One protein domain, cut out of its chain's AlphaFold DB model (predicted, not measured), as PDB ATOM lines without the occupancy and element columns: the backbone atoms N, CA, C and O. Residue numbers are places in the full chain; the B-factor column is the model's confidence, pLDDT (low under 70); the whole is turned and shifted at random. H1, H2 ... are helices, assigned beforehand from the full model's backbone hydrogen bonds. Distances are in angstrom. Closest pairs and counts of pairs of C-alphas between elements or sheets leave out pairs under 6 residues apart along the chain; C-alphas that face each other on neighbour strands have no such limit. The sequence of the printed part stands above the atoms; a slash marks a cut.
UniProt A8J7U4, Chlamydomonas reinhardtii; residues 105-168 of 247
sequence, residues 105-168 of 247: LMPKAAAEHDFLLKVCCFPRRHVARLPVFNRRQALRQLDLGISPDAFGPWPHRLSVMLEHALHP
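This is residues 105 to 168 of the 247 residues of a protein of Chlamydomonas reinhardtii (UniProt A8J7U4). Little regular structure: H1 and H2 pack together in the middle of a mostly looped chain, residues 110 to 115 stick out at one end of the long axis, and H3 lies at the other. Residues 118 to 119 pair briefly with 145 to 146, parallel, tying two long unnamed stretches together. The printed part has 64 residues, 21 of them in helices H1, H2 and H3, in that order; the class is all helix, with no named strand. It is only just compact, close to loose, with a radius of gyration of the C-alphas of 12.7 A and spans of 37 by 27 by 21 A.

Residues 105 to 123 hold no named element. H1 is residues 124 to 127, 5.4 A long, from C-alpha 124 at (53.230, -10.344, 32.078). H2 is residues 135 to 142, 10.9 A. H3 is residues 158 to 166, 12.1 A, ending at C-alpha 166 at (43.250, 1.324, 20.222).

H1 and H2 touch; their closest C-alphas, Arg 124 and Leu 142, are 6.4 A apart. H1 and H3 are close but not clearly touching, the closest C-alphas, His 126 and Leu 158, being 6.2 A apart. H2 and H3 are apart. In H2 and H3 every O i to N i+4 pair is within hydrogen-bond range; H1 is too short for such a pair.

The C-alphas farthest apart, Asp 114 and His 167, are 38.0 A apart. The printed part has no cut. The H2 to H3 link is long, 15 residues. Residues 109 to 110 and 131 have pLDDT under 70.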
ATOM      1  N   LEU A 105      48.832  -1.299  37.764       83.25
ATOM      2  CA  LEU A 105      48.003  -1.986  36.763       83.25
ATOM      3  C   LEU A 105      47.020  -2.969  37.405       83.25
ATOM      4  O   LEU A 105      45.886  -3.067  36.963       83.25
ATOM      5  N   MET A 106      47.449  -3.648  38.470       81.62
ATOM      6  CA  MET A 106      46.622  -4.532  39.287       81.62
ATOM      7  C   MET A 106      46.562  -3.982  40.717       81.62
ATOM      8  O   MET A 106      47.518  -4.177  41.472       81.62
ATOM      9  N   PRO A 107      45.496  -3.272  41.121       73.25
ATOM     10  CA  PRO A 107      45.412  -2.722  42.468       73.25
ATOM     11  C   PRO A 107      45.451  -3.840  43.519       73.25
ATOM     12  O   PRO A 107      44.928  -4.934  43.317       73.25
ATOM     13  N   LYS A 108      46.083  -3.573  44.670       72.69
ATOM     14  CA  LYS A 108      45.970  -4.475  45.826       72.69
ATOM     15  C   LYS A 108      44.529  -4.447  46.332       72.69
ATOM     16  O   LYS A 108      43.958  -3.360  46.463       72.69
ATOM     17  N   ALA A 109      43.991  -5.622  46.645       69.50
ATOM     18  CA  ALA A 109      42.697  -5.735  47.296       69.50
ATOM     19  C   ALA A 109      42.677  -4.920  48.598       69.50
ATOM     20  O   ALA A 109      43.702  -4.745  49.263       69.50
ATOM     21  N   ALA A 110      41.516  -4.346  48.905       65.56
ATOM     22  CA  ALA A 110      41.338  -3.495  50.075       65.56
ATOM     23  C   ALA A 110      41.286  -4.294  51.384       65.56
ATOM     24  O   ALA A 110      41.676  -3.753  52.417       65.56
ATOM     25  N   ALA A 111      40.809  -5.535  51.312       71.62
ATOM     26  CA  ALA A 111      40.680  -6.468  52.417       71.62
ATOM     27  C   ALA A 111      41.500  -7.732  52.134       71.62
ATOM     28  O   ALA A 111      41.914  -7.980  50.996       71.62
ATOM     29  N   GLU A 112      41.744  -8.515  53.181       78.69
ATOM     30  CA  GLU A 112      42.229  -9.878  53.011       78.69
ATOM     31  C   GLU A 112      41.100 -10.751  52.466       78.69
ATOM     32  O   GLU A 112      39.936 -10.609  52.844       78.69
ATOM     33  N   HIS A 113      41.454 -11.620  51.528       80.81
ATOM     34  CA  HIS A 113      40.536 -12.537  50.877       80.81
ATOM     35  C   HIS A 113      41.202 -13.908  50.818       80.81
ATOM     36  O   HIS A 113      42.379 -13.992  50.463       80.81
ATOM     37  N   ASP A 114      40.438 -14.962  51.105       85.12
ATOM     38  CA  ASP A 114      40.920 -16.351  51.067       85.12
ATOM     39  C   ASP A 114      41.416 -16.749  49.670       85.12
ATOM     40  O   ASP A 114      42.325 -17.563  49.513       85.12
ATOM     41  N   PHE A 115      40.827 -16.142  48.637       84.06
ATOM     42  CA  PHE A 115      41.183 -16.359  47.247       84.06
ATOM     43  C   PHE A 115      41.174 -15.046  46.461       84.06
ATOM     44  O   PHE A 115      40.267 -14.224  46.591       84.06
ATOM     45  N   LEU A 116      42.183 -14.861  45.605       85.50
ATOM     46  CA  LEU A 116      42.343 -13.672  44.774       85.50
ATOM     47  C   LEU A 116      42.681 -14.072  43.336       85.50
ATOM     48  O   LEU A 116      43.818 -14.437  43.039       85.50
ATOM     49  N   LEU A 117      41.712 -13.923  42.432       87.50
ATOM     50  CA  LEU A 117      41.940 -14.036  40.995       87.50
ATOM     51  C   LEU A 117      42.265 -12.664  40.413       87.50
ATOM     52  O   LEU A 117      41.474 -11.727  40.508       87.50
ATOM     53  N   LYS A 118      43.427 -12.545  39.778       87.44
ATOM     54  CA  LYS A 118      43.830 -11.316  39.088       87.44
ATOM     55  C   LYS A 118      43.670 -11.518  37.595       87.44
ATOM     56  O   LYS A 118      44.077 -12.551  37.085       87.44
ATOM     57  N   VAL A 119      43.105 -10.552  36.885       88.62
ATOM     58  CA  VAL A 119      42.911 -10.651  35.434       88.62
ATOM     59  C   VAL A 119      43.520  -9.421  34.788       88.62
ATOM     60  O   VAL A 119      43.191  -8.300  35.165       88.62
ATOM     61  N   CYS A 120      44.425  -9.621  33.835       87.75
ATOM     62  CA  CYS A 120      45.117  -8.543  33.144       87.75
ATOM     63  C   CYS A 120      45.039  -8.745  31.632       87.75
ATOM     64  O   CYS A 120      45.310  -9.830  31.131       87.75
ATOM     65  N   CYS A 121      44.732  -7.680  30.894       86.62
ATOM     66  CA  CYS A 121      44.734  -7.685  29.430       86.62
ATOM     67  C   CYS A 121      46.138  -7.526  28.816       86.62
ATOM     68  O   CYS A 121      46.283  -7.559  27.598       86.62
ATOM     69  N   PHE A 122      47.181  -7.375  29.639       86.50
ATOM     70  CA  PHE A 122      48.568  -7.279  29.193       86.50
ATOM     71  C   PHE A 122      49.332  -8.575  29.496       86.50
ATOM     72  O   PHE A 122      49.242  -9.087  30.614       86.50
ATOM     73  N   PRO A 123      50.154  -9.079  28.556       86.31
ATOM     74  CA  PRO A 123      51.106 -10.144  28.846       86.31
ATOM     75  C   PRO A 123      52.070  -9.722  29.959       86.31
ATOM     76  O   PRO A 123      52.609  -8.607  29.919       86.31
ATOM     77  N   ARG A 124      52.356 -10.609  30.915       84.12
ATOM     78  CA  ARG A 124      53.230 -10.344  32.078       84.12
ATOM     79  C   ARG A 124      54.581  -9.782  31.647       84.12
ATOM     80  O   ARG A 124      55.047  -8.763  32.162       84.12
ATOM     81  N   ARG A 125      55.173 -10.390  30.616       79.81
ATOM     82  CA  ARG A 125      56.462  -9.961  30.041       79.81
ATOM     83  C   ARG A 125      56.425  -8.556  29.422       79.81
ATOM     84  O   ARG A 125      57.459  -7.894  29.330       79.81
ATOM     85  N   HIS A 126      55.257  -8.096  28.974       82.88
ATOM     86  CA  HIS A 126      55.090  -6.772  28.375       82.88
ATOM     87  C   HIS A 126      54.815  -5.691  29.411       82.88
ATOM     88  O   HIS A 126      55.234  -4.557  29.195       82.88
ATOM     89  N   VAL A 127      54.196  -6.026  30.547       80.00
ATOM     90  CA  VAL A 127      53.962  -5.058  31.634       80.00
ATOM     91  C   VAL A 127      55.272  -4.477  32.153       80.00
ATOM     92  O   VAL A 127      55.345  -3.298  32.483       80.00
ATOM     93  N   ALA A 128      56.349  -5.260  32.114       72.69
ATOM     94  CA  ALA A 128      57.687  -4.781  32.428       72.69
ATOM     95  C   ALA A 128      58.113  -3.572  31.556       72.69
ATOM     96  O   ALA A 128      58.931  -2.763  31.973       72.69
ATOM     97  N   ARG A 129      57.583  -3.430  30.340       76.44
ATOM     98  CA  ARG A 129      57.937  -2.346  29.410       76.44
ATOM     99  C   ARG A 129      56.981  -1.153  29.473       76.44
ATOM    100  O   ARG A 129      57.243  -0.156  28.810       76.44
ATOM    101  N   LEU A 130      55.891  -1.250  30.233       76.88
ATOM    102  CA  LEU A 130      54.949  -0.148  30.400       76.88
ATOM    103  C   LEU A 130      55.542   0.934  31.320       76.88
ATOM    104  O   LEU A 130      56.309   0.601  32.230       76.88
ATOM    105  N   PRO A 131      55.175   2.214  31.128       68.94
ATOM    106  CA  PRO A 131      55.633   3.331  31.954       68.94
ATOM    107  C   PRO A 131      54.921   3.347  33.319       68.94
ATOM    108  O   PRO A 131      54.263   4.317  33.688       68.94
ATOM    109  N   VAL A 132      55.021   2.248  34.068       73.44
ATOM    110  CA  VAL A 132      54.442   2.113  35.407       73.44
ATOM    111  C   VAL A 132      55.472   2.579  36.428       73.44
ATOM    112  O   VAL A 132      56.582   2.042  36.473       73.44
ATOM    113  N   PHE A 133      55.103   3.525  37.295       71.56
ATOM    114  CA  PHE A 133      56.010   4.093  38.306       71.56
ATOM    115  C   PHE A 133      56.618   3.031  39.241       71.56
ATOM    116  O   PHE A 133      57.704   3.227  39.778       71.56
ATOM    117  N   ASN A 134      55.950   1.886  39.421       72.94
ATOM    118  CA  ASN A 134      56.383   0.814  40.315       72.94
ATOM    119  C   ASN A 134      56.432  -0.561  39.625       72.94
ATOM    120  O   ASN A 134      55.740  -1.512  39.998       72.94
ATOM    121  N   ARG A 135      57.288  -0.675  38.603       73.81
ATOM    122  CA  ARG A 135      57.444  -1.873  37.756       73.81
ATOM    123  C   ARG A 135      57.648  -3.180  38.533       73.81
ATOM    124  O   ARG A 135      56.991  -4.174  38.235       73.81
ATOM    125  N   ARG A 136      58.550  -3.206  39.527       75.81
ATOM    126  CA  ARG A 136      58.823  -4.427  40.322       75.81
ATOM    127  C   ARG A 136      57.577  -4.897  41.070       75.81
ATOM    128  O   ARG A 136      57.318  -6.094  41.150       75.81
ATOM    129  N   GLN A 137      56.808  -3.965  41.628       75.38
ATOM    130  CA  GLN A 137      55.562  -4.302  42.305       75.38
ATOM    131  C   GLN A 137      54.478  -4.736  41.319       75.38
ATOM    132  O   GLN A 137      53.793  -5.713  41.606       75.38
ATOM    133  N   ALA A 138      54.359  -4.073  40.168       74.94
ATOM    134  CA  ALA A 138      53.390  -4.434  39.136       74.94
ATOM    135  C   ALA A 138      53.591  -5.874  38.633       74.94
ATOM    136  O   ALA A 138      52.621  -6.613  38.498       74.94
ATOM    137  N   LEU A 139      54.843  -6.305  38.438       75.50
ATOM    138  CA  LEU A 139      55.152  -7.682  38.038       75.50
ATOM    139  C   LEU A 139      54.758  -8.705  39.108       75.50
ATOM    140  O   LEU A 139      54.027  -9.636  38.798       75.50
ATOM    141  N   ARG A 140      55.122  -8.474  40.379       78.25
ATOM    142  CA  ARG A 140      54.690  -9.338  41.499       78.25
ATOM    143  C   ARG A 140      53.174  -9.434  41.621       78.25
ATOM    144  O   ARG A 140      52.626 -10.426  42.095       78.25
ATOM    145  N   GLN A 141      52.469  -8.375  41.234       74.06
ATOM    146  CA  GLN A 141      51.020  -8.410  41.234       74.06
ATOM    147  C   GLN A 141      50.471  -9.332  40.141       74.06
ATOM    148  O   GLN A 141      49.391  -9.851  40.358       74.06
ATOM    149  N   LEU A 142      51.180  -9.623  39.053       74.81
ATOM    150  CA  LEU A 142      50.675 -10.451  37.952       74.81
ATOM    151  C   LEU A 142      50.941 -11.955  38.101       74.81
ATOM    152  O   LEU A 142      50.341 -12.741  37.373       74.81
ATOM    153  N   ASP A 143      51.783 -12.368  39.050       72.31
ATOM    154  CA  ASP A 143      52.224 -13.766  39.178       72.31
ATOM    155  C   ASP A 143      51.084 -14.769  39.446       72.31
ATOM    156  O   ASP A 143      51.177 -15.926  39.039       72.31
ATOM    157  N   LEU A 144      49.975 -14.312  40.038       73.62
ATOM    158  CA  LEU A 144      48.797 -15.121  40.396       73.62
ATOM    159  C   LEU A 144      47.589 -14.911  39.456       73.62
ATOM    160  O   LEU A 144      46.464 -15.232  39.832       73.62
ATOM    161  N   GLY A 145      47.780 -14.295  38.284       77.50
ATOM    162  CA  GLY A 145      46.667 -13.856  37.433       77.50
ATOM    163  C   GLY A 145      46.469 -14.596  36.107       77.50
ATOM    164  O   GLY A 145      47.385 -15.219  35.578       77.50
ATOM    165  N   ILE A 146      45.279 -14.446  35.525       87.69
ATOM    166  CA  ILE A 146      44.993 -14.710  34.113       87.69
ATOM    167  C   ILE A 146      45.538 -13.536  33.293       87.69
ATOM    168  O   ILE A 146      45.210 -12.375  33.541       87.69
ATOM    169  N   SER A 147      46.374 -13.849  32.313       87.88
ATOM    170  CA  SER A 147      46.931 -12.915  31.335       87.88
ATOM    171  C   SER A 147      47.038 -13.616  29.978       87.88
ATOM    172  O   SER A 147      46.985 -14.847  29.930       87.88
ATOM    173  N   PRO A 148      47.220 -12.886  28.862       88.44
ATOM    174  CA  PRO A 148      47.295 -13.510  27.542       88.44
ATOM    175  C   PRO A 148      48.466 -14.494  27.376       88.44
ATOM    176  O   PRO A 148      48.443 -15.337  26.488       88.44
ATOM    177  N   ASP A 149      49.488 -14.397  28.230       86.75
ATOM    178  CA  ASP A 149      50.627 -15.315  28.307       86.75
ATOM    179  C   ASP A 149      50.554 -16.314  29.480       86.75
ATOM    180  O   ASP A 149      51.545 -16.977  29.781       86.75
ATOM    181  N   ALA A 150      49.409 -16.434  30.166       85.19
ATOM    182  CA  ALA A 150      49.267 -17.327  31.322       85.19
ATOM    183  C   ALA A 150      49.250 -18.819  30.946       85.19
ATOM    184  O   ALA A 150      49.684 -19.648  31.742       85.19
ATOM    185  N   PHE A 151      48.774 -19.157  29.743       82.69
ATOM    186  CA  PHE A 151      48.603 -20.543  29.281       82.69
ATOM    187  C   PHE A 151      49.485 -20.898  28.073       82.69
ATOM    188  O   PHE A 151      49.317 -21.949  27.462       82.69
ATOM    189  N   GLY A 152      50.427 -20.024  27.713       84.00
ATOM    190  CA  GLY A 152      51.322 -20.213  26.577       84.00
ATOM    191  C   GLY A 152      52.058 -18.928  26.202       84.00
ATOM    192  O   GLY A 152      51.731 -17.851  26.700       84.00
ATOM    193  N   PRO A 153      53.075 -19.000  25.331       84.75
ATOM    194  CA  PRO A 153      53.787 -17.813  24.895       84.75
ATOM    195  C   PRO A 153      52.869 -16.913  24.060       84.75
ATOM    196  O   PRO A 153      52.329 -17.323  23.037       84.75
ATOM    197  N   TRP A 154      52.753 -15.644  24.448       85.75
ATOM    198  CA  TRP A 154      52.117 -14.640  23.594       85.75
ATOM    199  C   TRP A 154      52.961 -14.450  22.310       85.75
ATOM    200  O   TRP A 154      54.185 -14.349  22.417       85.75
ATOM    201  N   PRO A 155      52.398 -14.402  21.095       86.06
ATOM    202  CA  PRO A 155      53.212 -14.320  19.873       86.06
ATOM    203  C   PRO A 155      53.482 -12.881  19.403       86.06
ATOM    204  O   PRO A 155      54.405 -12.644  18.627       86.06
ATOM    205  N   HIS A 156      52.729 -11.892  19.890       87.00
ATOM    206  CA  HIS A 156      52.808 -10.518  19.382       87.00
ATOM    207  C   HIS A 156      53.715  -9.611  20.224       87.00
ATOM    208  O   HIS A 156      54.007  -9.888  21.392       87.00
ATOM    209  N   ARG A 157      54.151  -8.489  19.639       86.81
ATOM    210  CA  ARG A 157      54.854  -7.401  20.347       86.81
ATOM    211  C   ARG A 157      53.840  -6.485  21.040       86.81
ATOM    212  O   ARG A 157      52.673  -6.442  20.663       86.81
ATOM    213  N   LEU A 158      54.293  -5.719  22.035       82.19
ATOM    214  CA  LEU A 158      53.445  -4.753  22.745       82.19
ATOM    215  C   LEU A 158      52.845  -3.692  21.804       82.19
ATOM    216  O   LEU A 158      51.695  -3.322  21.986       82.19
ATOM    217  N   SER A 159      53.590  -3.239  20.789       81.50
ATOM    218  CA  SER A 159      53.105  -2.248  19.818       81.50
ATOM    219  C   SER A 159      51.892  -2.748  19.036       81.50
ATOM    220  O   SER A 159      50.880  -2.067  19.006       81.50
ATOM    221  N   VAL A 160      51.972  -3.966  18.494       83.56
ATOM    222  CA  VAL A 160      50.877  -4.617  17.754       83.56
ATOM    223  C   VAL A 160      49.654  -4.803  18.653       83.56
ATOM    224  O   VAL A 160      48.527  -4.546  18.257       83.56
ATOM    225  N   MET A 161      49.871  -5.197  19.910       82.81
ATOM    226  CA  MET A 161      48.784  -5.339  20.877       82.81
ATOM    227  C   MET A 161      48.104  -3.998  21.191       82.81
ATOM    228  O   MET A 161      46.881  -3.941  21.251       82.81
ATOM    229  N   LEU A 162      48.879  -2.925  21.388       81.69
ATOM    230  CA  LEU A 162      48.329  -1.583  21.598       81.69
ATOM    231  C   LEU A 162      47.594  -1.094  20.351       81.69
ATOM    232  O   LEU A 162      46.510  -0.547  20.473       81.69
ATOM    233  N   GLU A 163      48.125  -1.340  19.160       80.06
ATOM    234  CA  GLU A 163      47.452  -1.002  17.908       80.06
ATOM    235  C   GLU A 163      46.065  -1.654  17.820       80.06
ATOM    236  O   GLU A 163      45.086  -0.944  17.596       80.06
ATOM    237  N   HIS A 164      45.955  -2.954  18.111       75.56
ATOM    238  CA  HIS A 164      44.665  -3.651  18.175       75.56
ATOM    239  C   HIS A 164      43.761  -3.180  19.325       75.56
ATOM    240  O   HIS A 164      42.542  -3.187  19.186       75.56
ATOM    241  N   ALA A 165      44.328  -2.777  20.465       75.88
ATOM    242  CA  ALA A 165      43.544  -2.266  21.590       75.88
ATOM    243  C   ALA A 165      42.949  -0.878  21.300       75.88
ATOM    244  O   ALA A 165      41.851  -0.570  21.758       75.88
ATOM    245  N   LEU A 166      43.670  -0.040  20.551       75.69
ATOM    246  CA  LEU A 166      43.250   1.324  20.222       75.69
ATOM    247  C   LEU A 166      42.380   1.384  18.953       75.69
ATOM    248  O   LEU A 166      41.604   2.331  18.801       75.69
ATOM    249  N   HIS A 167      42.459   0.360  18.095       74.44
ATOM    250  CA  HIS A 167      41.620   0.174  16.909       74.44
ATOM    251  C   HIS A 167      40.692  -1.033  17.103       74.44
ATOM    252  O   HIS A 167      41.073  -2.166  16.796       74.44
ATOM    253  N   PRO A 168      39.475  -0.821  17.628       71.06
ATOM    254  CA  PRO A 168      38.586  -1.924  17.958       71.06
ATOM    255  C   PRO A 168      38.257  -2.822  16.754       71.06
ATOM    256  O   PRO A 168      37.867  -2.344  15.687       71.06
TER     257      PRO A 168